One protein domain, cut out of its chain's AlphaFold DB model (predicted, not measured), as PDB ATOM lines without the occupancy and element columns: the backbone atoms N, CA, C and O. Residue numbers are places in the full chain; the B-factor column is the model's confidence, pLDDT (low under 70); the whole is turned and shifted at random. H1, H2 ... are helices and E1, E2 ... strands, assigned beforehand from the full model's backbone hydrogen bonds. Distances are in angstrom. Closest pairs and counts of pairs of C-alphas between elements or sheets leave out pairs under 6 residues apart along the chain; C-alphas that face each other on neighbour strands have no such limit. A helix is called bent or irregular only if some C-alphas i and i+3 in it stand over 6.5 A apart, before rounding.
ATOM      1  N   GLU A  11     -18.917 -40.762  -5.155       74.06
ATOM      2  CA  GLU A  11     -20.369 -40.560  -5.265       74.06
ATOM      3  C   GLU A  11     -21.144 -41.871  -5.114       74.06
ATOM      4  O   GLU A  11     -22.196 -41.890  -4.477       74.06
ATOM      5  N   VAL A  12     -20.585 -42.971  -5.626       80.62
ATOM      6  CA  VAL A  12     -21.146 -44.321  -5.492       80.62
ATOM      7  C   VAL A  12     -21.039 -44.782  -4.041       80.62
ATOM      8  O   VAL A  12     -22.033 -45.201  -3.462       80.62
ATOM      9  N   ILE A  13     -19.877 -44.607  -3.403       81.12
ATOM     10  CA  ILE A  13     -19.692 -44.929  -1.975       81.12
ATOM     11  C   ILE A  13     -20.661 -44.117  -1.105       81.12
ATOM     12  O   ILE A  13     -21.268 -44.634  -0.169       81.12
ATOM     13  N   GLU A  14     -20.838 -42.835  -1.408       83.62
ATOM     14  CA  GLU A  14     -21.714 -41.965  -0.638       83.62
ATOM     15  C   GLU A  14     -23.191 -42.330  -0.810       83.62
ATOM     16  O   GLU A  14     -23.926 -42.388   0.178       83.62
ATOM     17  N   ARG A  15     -23.630 -42.566  -2.050       86.06
ATOM     18  CA  ARG A  15     -25.018 -42.904  -2.376       86.06
ATOM     19  C   ARG A  15     -25.396 -44.301  -1.898       86.06
ATOM     20  O   ARG A  15     -26.461 -44.443  -1.307       86.06
ATOM     21  N   ASP A  16     -24.533 -45.285  -2.127       83.75
ATOM     22  CA  ASP A  16     -24.881 -46.702  -1.985       83.75
ATOM     23  C   ASP A  16     -24.462 -47.278  -0.630       83.75
ATOM     24  O   ASP A  16     -25.007 -48.292  -0.203       83.75
ATOM     25  N   MET A  17     -23.533 -46.628   0.079       84.56
ATOM     26  CA  MET A  17     -23.050 -47.120   1.374       84.56
ATOM     27  C   MET A  17     -23.274 -46.118   2.495       84.56
ATOM     28  O   MET A  17     -23.969 -46.416   3.463       84.56
ATOM     29  N   LEU A  18     -22.709 -44.916   2.371       87.88
ATOM     30  CA  LEU A  18     -22.672 -43.968   3.482       87.88
ATOM     31  C   LEU A  18     -24.073 -43.475   3.861       87.88
ATOM     32  O   LEU A  18     -24.438 -43.504   5.032       87.88
ATOM     33  N   LYS A  19     -24.871 -43.034   2.881       90.25
ATOM     34  CA  LYS A  19     -26.236 -42.547   3.130       90.25
ATOM     35  C   LYS A  19     -27.155 -43.647   3.684       90.25
ATOM     36  O   LYS A  19     -27.803 -43.372   4.695       90.25
ATOM     37  N   PRO A  20     -27.210 -44.865   3.106       91.25
ATOM     38  CA  PRO A  20     -27.993 -45.961   3.672       91.25
ATOM     39  C   PRO A  20     -27.548 -46.340   5.085       91.25
ATOM     40  O   PRO A  20     -28.388 -46.436   5.973       91.25
ATOM     41  N   ALA A  21     -26.239 -46.466   5.328       90.19
ATOM     42  CA  ALA A  21     -25.717 -46.824   6.644       90.19
ATOM     43  C   ALA A  21     -26.077 -45.781   7.710       90.19
ATOM     44  O   ALA A  21     -26.554 -46.140   8.779       90.19
ATOM     45  N   ILE A  22     -25.920 -44.487   7.413       90.38
ATOM     46  CA  ILE A  22     -26.315 -43.412   8.336       90.38
ATOM     47  C   ILE A  22     -27.823 -43.441   8.595       90.38
ATOM     48  O   ILE A  22     -28.247 -43.244   9.732       90.38
ATOM     49  N   LYS A  23     -28.634 -43.700   7.562       90.31
ATOM     50  CA  LYS A  23     -30.090 -43.796   7.706       90.31
ATOM     51  C   LYS A  23     -30.479 -44.923   8.663       90.31
ATOM     52  O   LYS A  23     -31.315 -44.702   9.532       90.31
ATOM     53  N   GLU A  24     -29.868 -46.096   8.538       92.44
ATOM     54  CA  GLU A  24     -30.129 -47.215   9.449       92.44
ATOM     55  C   GLU A  24     -29.579 -46.958  10.856       92.44
ATOM     56  O   GLU A  24     -30.302 -47.148  11.831       92.44
ATOM     57  N   LEU A  25     -28.357 -46.426  10.976       90.69
ATOM     58  CA  LEU A  25     -27.759 -46.085  12.270       90.69
ATOM     59  C   LEU A  25     -28.602 -45.062  13.031       90.69
ATOM     60  O   LEU A  25     -28.790 -45.213  14.230       90.69
ATOM     61  N   SER A  26     -29.193 -44.081  12.345       87.62
ATOM     62  CA  SER A  26     -30.025 -43.054  12.986       87.62
ATOM     63  C   SER A  26     -31.258 -43.591  13.728       87.62
ATOM     64  O   SER A  26     -31.845 -42.870  14.529       87.62
ATOM     65  N   LYS A  27     -31.646 -44.853  13.499       90.75
ATOM     66  CA  LYS A  27     -32.763 -45.511  14.193       90.75
ATOM     67  C   LYS A  27     -32.370 -46.133  15.536       90.75
ATOM     68  O   LYS A  27     -33.251 -46.560  16.275       90.75
ATOM     69  N   ILE A  28     -31.074 -46.239  15.835       88.88
ATOM     70  CA  ILE A  28     -30.552 -46.995  16.978       88.88
ATOM     71  C   ILE A  28     -29.809 -46.040  17.917       88.88
ATOM     72  O   ILE A  28     -28.990 -45.234  17.475       88.88
ATOM     73  N   ALA A  29     -30.048 -46.153  19.224       80.31
ATOM     74  CA  ALA A  29     -29.239 -45.461  20.224       80.31
ATOM     75  C   ALA A  29     -27.797 -46.006  20.223       80.31
ATOM     76  O   ALA A  29     -27.625 -47.226  20.192       80.31
ATOM     77  N   PRO A  30     -26.745 -45.167  20.295       82.38
ATOM     78  CA  PRO A  30     -26.736 -43.720  20.553       82.38
ATOM     79  C   PRO A  30     -26.535 -42.840  19.289       82.38
ATOM     80  O   PRO A  30     -25.937 -41.758  19.343       82.38
ATOM     81  N   PHE A  31     -26.961 -43.318  18.120       88.06
ATOM     82  CA  PHE A  31     -26.695 -42.696  16.819       88.06
ATOM     83  C   PHE A  31     -27.850 -41.837  16.292       88.06
ATOM     84  O   PHE A  31     -27.800 -41.383  15.149       88.06
ATOM     85  N   GLU A  32     -28.866 -41.538  17.104       84.75
ATOM     86  CA  GLU A  32     -30.055 -40.788  16.671       84.75
ATOM     87  C   GLU A  32     -29.703 -39.390  16.144       84.75
ATOM     88  O   GLU A  32     -30.365 -38.850  15.262       84.75
ATOM     89  N   SER A  33     -28.627 -38.801  16.677       83.88
ATOM     90  CA  SER A  33     -28.086 -37.500  16.259       83.88
ATOM     91  C   SER A  33     -26.763 -37.614  15.489       83.88
ATOM     92  O   SER A  33     -25.986 -36.658  15.473       83.88
ATOM     93  N   LEU A  34     -26.485 -38.768  14.867       89.19
ATOM     94  CA  LEU A  34     -25.273 -38.990  14.077       89.19
ATOM     95  C   LEU A  34     -25.160 -37.953  12.950       89.19
ATOM     96  O   LEU A  34     -26.008 -37.871  12.060       89.19
ATOM     97  N   CYS A  35     -24.065 -37.197  12.938       87.56
ATOM     98  CA  CYS A  35     -23.702 -36.335  11.819       87.56
ATOM     99  C   CYS A  35     -22.256 -36.579  11.376       87.56
ATOM    100  O   CYS A  35     -21.483 -37.246  12.062       87.56
ATOM    101  N   HIS A  36     -21.901 -36.099  10.182       90.19
ATOM    102  CA  HIS A  36     -20.568 -36.312   9.629       90.19
ATOM    103  C   HIS A  36     -20.057 -35.123   8.813       90.19
ATOM    104  O   HIS A  36     -20.810 -34.450   8.094       90.19
ATOM    105  N   GLU A  37     -18.745 -34.920   8.866       90.06
ATOM    106  CA  GLU A  37     -18.018 -33.949   8.059       90.06
ATOM    107  C   GLU A  37     -16.978 -34.644   7.177       90.06
ATOM    108  O   GLU A  37     -16.346 -35.626   7.558       90.06
ATOM    109  N   LYS A  38     -16.834 -34.140   5.950       88.06
ATOM    110  CA  LYS A  38     -15.917 -34.675   4.947       88.06
ATOM    111  C   LYS A  38     -14.714 -33.756   4.828       88.06
ATOM    112  O   LYS A  38     -14.859 -32.622   4.365       88.06
ATOM    113  N   PHE A  39     -13.537 -34.268   5.151       85.56
ATOM    114  CA  PHE A  39     -12.292 -33.525   5.032       85.56
ATOM    115  C   PHE A  39     -11.663 -33.761   3.670       85.56
ATOM    116  O   PHE A  39     -11.653 -34.878   3.156       85.56
ATOM    117  N   LYS A  40     -11.166 -32.682   3.069       83.19
ATOM    118  CA  LYS A  40     -10.582 -32.690   1.728       83.19
ATOM    119  C   LYS A  40      -9.136 -32.229   1.774       83.19
ATOM    120  O   LYS A  40      -8.790 -31.375   2.590       83.19
ATOM    121  N   THR A  41      -8.313 -32.747   0.868       79.38
ATOM    122  CA  THR A  41      -6.950 -32.243   0.674       79.38
ATOM    123  C   THR A  41      -6.971 -30.779   0.233       79.38
ATOM    124  O   THR A  41      -7.769 -30.376  -0.621       79.38
ATOM    125  N   LYS A  42      -6.059 -29.967   0.780       71.50
ATOM    126  CA  LYS A  42      -5.740 -28.653   0.209       71.50
ATOM    127  C   LYS A  42      -4.822 -28.866  -1.002       71.50
ATOM    128  O   LYS A  42      -3.843 -29.595  -0.910       71.50
ATOM    129  N   GLY A  43      -5.160 -28.284  -2.153       61.56
ATOM    130  CA  GLY A  43      -4.307 -28.272  -3.354       61.56
ATOM    131  C   GLY A  43      -4.298 -29.537  -4.235       61.56
ATOM    132  O   GLY A  43      -4.008 -29.427  -5.421       61.56
ATOM    133  N   GLN A  44      -4.682 -30.718  -3.732       50.59
ATOM    134  CA  GLN A  44      -4.688 -31.976  -4.510       50.59
ATOM    135  C   GLN A  44      -6.099 -32.432  -4.925       50.59
ATOM    136  O   GLN A  44      -6.595 -33.474  -4.494       50.59
ATOM    137  N   GLY A  45      -6.770 -31.640  -5.766       60.75
ATOM    138  CA  GLY A  45      -7.964 -32.099  -6.493       60.75
ATOM    139  C   GLY A  45      -9.214 -32.351  -5.642       60.75
ATOM    140  O   GLY A  45     -10.086 -33.102  -6.064       60.75
ATOM    141  N   ASN A  46      -9.334 -31.739  -4.456       70.75
ATOM    142  CA  ASN A  46     -10.509 -31.874  -3.579       70.75
ATOM    143  C   ASN A  46     -10.839 -33.325  -3.170       70.75
ATOM    144  O   ASN A  46     -11.997 -33.617  -2.844       70.75
ATOM    145  N   ARG A  47      -9.844 -34.220  -3.171       78.25
ATOM    146  CA  ARG A  47     -10.016 -35.612  -2.739       78.25
ATOM    147  C   ARG A  47     -10.413 -35.643  -1.269       78.25
ATOM    148  O   ARG A  47      -9.822 -34.926  -0.462       78.25
ATOM    149  N   ILE A  48     -11.420 -36.448  -0.931       82.00
ATOM    150  CA  ILE A  48     -11.765 -36.694   0.471       82.00
ATOM    151  C   ILE A  48     -10.677 -37.572   1.076       82.00
ATOM    152  O   ILE A  48     -10.336 -38.599   0.498       82.00
ATOM    153  N   THR A  49     -10.140 -37.154   2.216       85.00
ATOM    154  CA  THR A  49      -9.122 -37.913   2.950       85.00
ATOM    155  C   THR A  49      -9.754 -38.726   4.063       85.00
ATOM    156  O   THR A  49      -9.527 -39.925   4.154       85.00
ATOM    157  N   HIS A  50     -10.591 -38.083   4.874       87.00
ATOM    158  CA  HIS A  50     -11.234 -38.702   6.024       87.00
ATOM    159  C   HIS A  50     -12.661 -38.180   6.174       87.00
ATOM    160  O   HIS A  50     -12.986 -37.052   5.784       87.00
ATOM    161  N   ILE A  51     -13.514 -39.018   6.753       89.44
ATOM    162  CA  ILE A  51     -14.871 -38.665   7.158       89.44
ATOM    163  C   ILE A  51     -14.896 -38.735   8.679       89.44
ATOM    164  O   ILE A  51     -14.603 -39.783   9.249       89.44
ATOM    165  N   GLN A  52     -15.219 -37.619   9.323       90.56
ATOM    166  CA  GLN A  52     -15.364 -37.553  10.771       90.56
ATOM    167  C   GLN A  52     -16.836 -37.707  11.128       90.56
ATOM    168  O   GLN A  52     -17.678 -37.014  10.559       90.56
ATOM    169  N   PHE A  53     -17.135 -38.613  12.055       91.75
ATOM    170  CA  PHE A  53     -18.482 -38.869  12.553       91.75
ATOM    171  C   PHE A  53     -18.624 -38.335  13.975       91.75
ATOM    172  O   PHE A  53     -17.719 -38.490  14.792       91.75
ATOM    173  N   TYR A  54     -19.778 -37.744  14.267       90.06
ATOM    174  CA  TYR A  54     -20.135 -37.221  15.580       90.06
ATOM    175  C   TYR A  54     -21.462 -37.840  16.001       90.06
ATOM    176  O   TYR A  54     -22.440 -37.763  15.260       90.06
ATOM    177  N   PHE A  55     -21.499 -38.461  17.173       90.12
ATOM    178  CA  PHE A  55     -22.684 -39.109  17.735       90.12
ATOM    179  C   PHE A  55     -22.639 -39.044  19.260       90.12
ATOM    180  O   PHE A  55     -21.636 -38.627  19.842       90.12
ATOM    181  N   GLN A  56     -23.748 -39.397  19.910       84.31
ATOM    182  CA  GLN A  56     -23.868 -39.231  21.351       84.31
ATOM    183  C   GLN A  56     -23.005 -40.288  22.069       84.31
ATOM    184  O   GLN A  56     -23.088 -41.469  21.733       84.31
ATOM    185  N   PRO A  57     -22.180 -39.915  23.061       79.81
ATOM    186  CA  PRO A  57     -21.488 -40.895  23.884       79.81
ATOM    187  C   PRO A  57     -22.481 -41.658  24.773       79.81
ATOM    188  O   PRO A  57     -23.528 -41.132  25.172       79.81
ATOM    189  N   ILE A  58     -22.135 -42.901  25.113       78.62
ATOM    190  CA  ILE A  58     -22.878 -43.716  26.082       78.62
ATOM    191  C   ILE A  58     -22.472 -43.246  27.485       78.62
ATOM    192  O   ILE A  58     -21.556 -43.786  28.101       78.62
ATOM    193  N   THR A  59     -23.101 -42.176  27.966       75.19
ATOM    194  CA  THR A  59     -22.841 -41.608  29.295       75.19
ATOM    195  C   THR A  59     -23.826 -42.147  30.325       75.19
ATOM    196  O   THR A  59     -24.978 -42.454  30.016       75.19
ATOM    197  N   LYS A  60     -23.368 -42.266  31.578       64.69
ATOM    198  CA  LYS A  60     -24.198 -42.757  32.689       64.69
ATOM    199  C   LYS A  60     -25.081 -41.663  33.298       64.69
ATOM    200  O   LYS A  60     -26.087 -41.989  33.920       64.69
ATOM    201  N   THR A  61     -24.726 -40.382  33.142       80.94
ATOM    202  CA  THR A  61     -25.449 -39.272  33.780       80.94
ATOM    203  C   THR A  61     -26.362 -38.529  32.802       80.94
ATOM    204  O   THR A  61     -26.037 -38.320  31.630       80.94
ATOM    205  N   SER A  62     -27.515 -38.073  33.302       79.38
ATOM    206  CA  SER A  62     -28.463 -37.281  32.509       79.38
ATOM    207  C   SER A  62     -27.896 -35.919  32.091       79.38
ATOM    208  O   SER A  62     -28.266 -35.419  31.031       79.38
ATOM    209  N   LYS A  63     -27.010 -35.311  32.894       83.88
ATOM    210  CA  LYS A  63     -26.400 -34.008  32.572       83.88
ATOM    211  C   LYS A  63     -25.455 -34.118  31.377       83.88
ATOM    212  O   LYS A  63     -25.586 -33.336  30.438       83.88
ATOM    213  N   ASP A  64     -24.587 -35.129  31.367       83.06
ATOM    214  CA  ASP A  64     -23.639 -35.345  30.264       83.06
ATOM    215  C   ASP A  64     -24.371 -35.669  28.957       83.06
ATOM    216  O   ASP A  64     -23.970 -35.234  27.879       83.06
ATOM    217  N   ARG A  65     -25.489 -36.403  29.051       81.00
ATOM    218  CA  ARG A  65     -26.347 -36.709  27.901       81.00
ATOM    219  C   ARG A  65     -26.951 -35.450  27.281       81.00
ATOM    220  O   ARG A  65     -26.931 -35.303  26.060       81.00
ATOM    221  N   GLU A  66     -27.487 -34.547  28.097       84.69
ATOM    222  CA  GLU A  66     -28.068 -33.295  27.603       84.69
ATOM    223  C   GLU A  66     -27.006 -32.342  27.043       84.69
ATOM    224  O   GLU A  66     -27.244 -31.700  26.017       84.69
ATOM    225  N   GLN A  67     -25.815 -32.294  27.648       86.19
ATOM    226  CA  GLN A  67     -24.699 -31.515  27.114       86.19
ATOM    227  C   GLN A  67     -24.259 -32.040  25.741       86.19
ATOM    228  O   GLN A  67     -24.233 -31.278  24.776       86.19
ATOM    229  N   ALA A  68     -24.048 -33.353  25.605       85.44
ATOM    230  CA  ALA A  68     -23.664 -33.954  24.331       85.44
ATOM    231  C   ALA A  68     -24.706 -33.720  23.221       85.44
ATOM    232  O   ALA A  68     -24.347 -33.481  22.069       85.44
ATOM    233  N   LYS A  69     -26.008 -33.730  23.549       85.12
ATOM    234  CA  LYS A  69     -27.067 -33.376  22.587       85.12
ATOM    235  C   LYS A  69     -26.952 -31.930  22.105       85.12
ATOM    236  O   LYS A  69     -27.152 -31.673  20.917       85.12
ATOM    237  N   LYS A  70     -26.666 -30.983  23.005       87.44
ATOM    238  CA  LYS A  70     -26.464 -29.571  22.640       87.44
ATOM    239  C   LYS A  70     -25.237 -29.412  21.747       87.44
ATOM    240  O   LYS A  70     -25.350 -28.793  20.693       87.44
ATOM    241  N   ASP A  71     -24.123 -30.039  22.108       88.56
ATOM    242  CA  ASP A  71     -22.878 -29.965  21.339       88.56
ATOM    243  C   ASP A  71     -23.060 -30.536  19.926       88.56
ATOM    244  O   ASP A  71     -22.690 -29.897  18.940       88.56
ATOM    245  N   LEU A  72     -23.735 -31.685  19.794       88.81
ATOM    246  CA  LEU A  72     -24.059 -32.272  18.491       88.81
ATOM    247  C   LEU A  72     -24.950 -31.366  17.637       88.81
ATOM    248  O   LEU A  72     -24.746 -31.277  16.426       88.81
ATOM    249  N   ARG A  73     -25.920 -30.664  18.240       88.94
ATOM    250  CA  ARG A  73     -26.740 -29.675  17.519       88.94
ATOM    251  C   ARG A  73     -25.891 -28.515  17.007       88.94
ATOM    252  O   ARG A  73     -26.060 -28.124  15.852       88.94
ATOM    253  N   THR A  74     -24.973 -28.006  17.827       91.06
ATOM    254  CA  THR A  74     -24.039 -26.939  17.443       91.06
ATOM    255  C   THR A  74     -23.154 -27.376  16.277       91.06
ATOM    256  O   THR A  74     -23.107 -26.691  15.256       91.06
ATOM    257  N   ILE A  75     -22.543 -28.562  16.367       89.50
ATOM    258  CA  ILE A  75     -21.704 -29.135  15.303       89.50
ATOM    259  C   ILE A  75     -22.517 -29.321  14.014       89.50
ATOM    260  O   ILE A  75     -22.091 -28.914  12.931       89.50
ATOM    261  N   ALA A  76     -23.720 -29.889  14.109       89.50
ATOM    262  CA  ALA A  76     -24.581 -30.095  12.950       89.50
ATOM    263  C   ALA A  76     -24.977 -28.769  12.277       89.50
ATOM    264  O   ALA A  76     -25.025 -28.691  11.044       89.50
ATOM    265  N   TRP A  77     -25.251 -27.728  13.067       91.62
ATOM    266  CA  TRP A  77     -25.540 -26.392  12.556       91.62
ATOM    267  C   TRP A  77     -24.325 -25.783  11.852       91.62
ATOM    268  O   TRP A  77     -24.458 -25.303  10.726       91.62
ATOM    269  N   GLU A  78     -23.137 -25.880  12.446       91.88
ATOM    270  CA  GLU A  78     -21.894 -25.362  11.870       91.88
ATOM    271  C   GLU A  78     -21.537 -26.050  10.541       91.88
ATOM    272  O   GLU A  78     -21.199 -25.392   9.552       91.88
ATOM    273  N   ILE A  79     -21.686 -27.378  10.463       88.94
ATOM    274  CA  ILE A  79     -21.476 -28.133   9.219       88.94
ATOM    275  C   ILE A  79     -22.448 -27.657   8.130       88.94
ATOM    276  O   ILE A  79     -22.057 -27.484   6.969       88.94
ATOM    277  N   LYS A  80     -23.726 -27.445   8.474       88.56
ATOM    278  CA  LYS A  80     -24.741 -26.965   7.523       88.56
ATOM    279  C   LYS A  80     -24.462 -25.529   7.072       88.56
ATOM    280  O   LYS A  80     -24.512 -25.263   5.869       88.56
ATOM    281  N   SER A  81     -24.125 -24.627   7.990       89.56
ATOM    282  CA  SER A  81     -23.883 -23.213   7.685       89.56
ATOM    283  C   SER A  81     -22.644 -23.027   6.806       89.56
ATOM    284  O   SER A  81     -22.722 -22.350   5.778       89.56
ATOM    285  N   LYS A  82     -21.534 -23.723   7.095       89.62
ATOM    286  CA  LYS A  82     -20.330 -23.726   6.242       89.62
ATOM    287  C   LYS A  82     -20.636 -24.173   4.811       89.62
ATOM    288  O   LYS A  82     -20.128 -23.581   3.853       89.62
ATOM    289  N   ARG A  83     -21.477 -25.203   4.639       85.56
ATOM    290  CA  ARG A  83     -21.915 -25.673   3.311       85.56
ATOM    291  C   ARG A  83     -22.745 -24.613   2.585       85.56
ATOM    292  O   ARG A  83     -22.445 -24.326   1.428       85.56
ATOM    293  N   ALA A  84     -23.717 -24.006   3.266       88.81
ATOM    294  CA  ALA A  84     -24.568 -22.959   2.700       88.81
ATOM    295  C   ALA A  84     -23.755 -21.728   2.265       88.81
ATOM    296  O   ALA A  84     -23.866 -21.291   1.122       88.81
ATOM    297  N   ILE A  85     -22.850 -21.234   3.118       88.56
ATOM    298  CA  ILE A  85     -21.962 -20.102   2.804       88.56
ATOM    299  C   ILE A  85     -21.104 -20.407   1.572       88.56
ATOM    300  O   ILE A  85     -20.948 -19.567   0.686       88.56
ATOM    301  N   LYS A  86     -20.551 -21.621   1.478       87.12
ATOM    302  CA  LYS A  86     -19.742 -22.032   0.323       87.12
ATOM    303  C   LYS A  86     -20.559 -22.080  -0.969       87.12
ATOM    304  O   LYS A  86     -20.030 -21.737  -2.025       87.12
ATOM    305  N   GLN A  87     -21.816 -22.512  -0.899       84.88
ATOM    306  CA  GLN A  87     -22.720 -22.526  -2.048       84.88
ATOM    307  C   GLN A  87     -23.099 -21.107  -2.480       84.88
ATOM    308  O   GLN A  87     -23.003 -20.801  -3.666       84.88
ATOM    309  N   LEU A  88     -23.430 -20.229  -1.531       88.00
ATOM    310  CA  LEU A  88     -23.732 -18.822  -1.803       88.00
ATOM    311  C   LEU A  88     -22.554 -18.113  -2.480       88.00
ATOM    312  O   LEU A  88     -22.735 -17.524  -3.540       88.00
ATOM    313  N   LYS A  89     -21.331 -18.260  -1.951       85.50
ATOM    314  CA  LYS A  89     -20.124 -17.681  -2.571       85.50
ATOM    315  C   LYS A  89     -19.929 -18.137  -4.019       85.50
ATOM    316  O   LYS A  89     -19.602 -17.325  -4.875       85.50
ATOM    317  N   ARG A  90     -20.158 -19.425  -4.309       85.00
ATOM    318  CA  ARG A  90     -20.078 -19.962  -5.679       85.00
ATOM    319  C   ARG A  90     -21.151 -19.373  -6.587       85.00
ATOM    320  O   ARG A  90     -20.839 -18.997  -7.709       85.00
TER     321      ARG A  90
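Overview. This is residues 11 to 90 of the 262 residues of an uncharacterized protein of Helicobacter heilmannii (UniProt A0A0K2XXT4). Picture a loose, open triangle of three slender parts: the strand hairpin E1 and E2 makes one corner, the long helix H2 a second, and the shorter helix H1, apart from E2 and from H2, the third. H2 makes the longest axis and packs on the hairpin with its residues 68 to 80, with more close pairs of C-alphas to E1 than to E2, while its residues 81 to 90 and residues 11 to 21 of H1 stick out free. The printed part has 80 residues, with two named helices and two named strands in the order H1, E1, E2, H2. The strands make one antiparallel sheet in the order E1 - E2, and the class is mixed, helices and strands. The whole is loose, with a radius of gyration of the C-alphas of 14.9 A, and elongated, with spans of 44 by 28 by 20 A.

Along the chain. Find C-alpha 11 at (-20.369, -40.560, -5.265); here H1 begins and runs through residues 11 to 25, from Glu 11 to Leu 25, 19.8 A from first to last C-alpha. Look within it at C-alphas 16 and 19, which are 6.7 A apart against about 5 A in a regular helix; H1 is irregular, but only just, and its line is a rough one. Go on to C-alpha 35 at (-23.702, -36.335, 11.819), where E1 begins; it holds residues 35 to 40 and is 16.9 A long from first to last C-alpha. E2 follows with residues 48 to 54, from Ile 48 to Tyr 54, 17.3 A long. Then look for Ser 62, where H2 begins; its 29 residues, 62 to 90, reach 42.8 A from first to last C-alpha and end at C-alpha 90 at (-20.078, -19.962, -5.679).

Arrangement. Start at the sheet, where E1 and E2 form a hairpin of antiparallel neighbours, with 159 degrees between their N-to-C directions. Look at the C-alphas of His 36 and Phe 53, which face each other at 4.4 A, and at those of Lys 38 and Ile 51, which face each other at 4.7 A. Between the two strands, N 37 and O 52 are 2.9 A apart and N 54 and O 35 are 2.8 A apart, both within hydrogen-bond range. Move outward to H2: the closest C-alphas of E1 and H2 are those of Cys 35 and Ala 76, 6.4 A apart. The closest C-alphas of E2 and H2 are those of Tyr 54 and Leu 72, 7.0 A apart. Centre to centre, H2 is 12.0 A from E1 and 15.1 A from E2. H1 is apart from E2 and from H2, with no C-alpha within 8 A of theirs. In H2 every O i to N i+4 pair is within hydrogen-bond range, while in H1 8 of 11 are.

Size, cuts and confidence. The two C-alphas farthest apart are those of Lys 60 and Arg 90, at 44.8 A, while the first and last printed C-alphas, those of Glu 11 and Arg 90, are 20.6 A apart. Take away residues 11 to 21 and 81 to 90, which stand free, and a body of 59 residues remains, spanning 44 by 23 by 18 A. The printed part has no cut from residue 11 to residue 90. The links from H1 to E1, from E1 to E2 and from E2 to H2 are short, with 9, 7 and 7 residues. Read the B-factor column for the model's confidence: the mean pLDDT of the printed part is 84.6, and the residues under 70 are 43 to 45, in the link from E1 to E2, and Lys 60, in the link from E2 to H2.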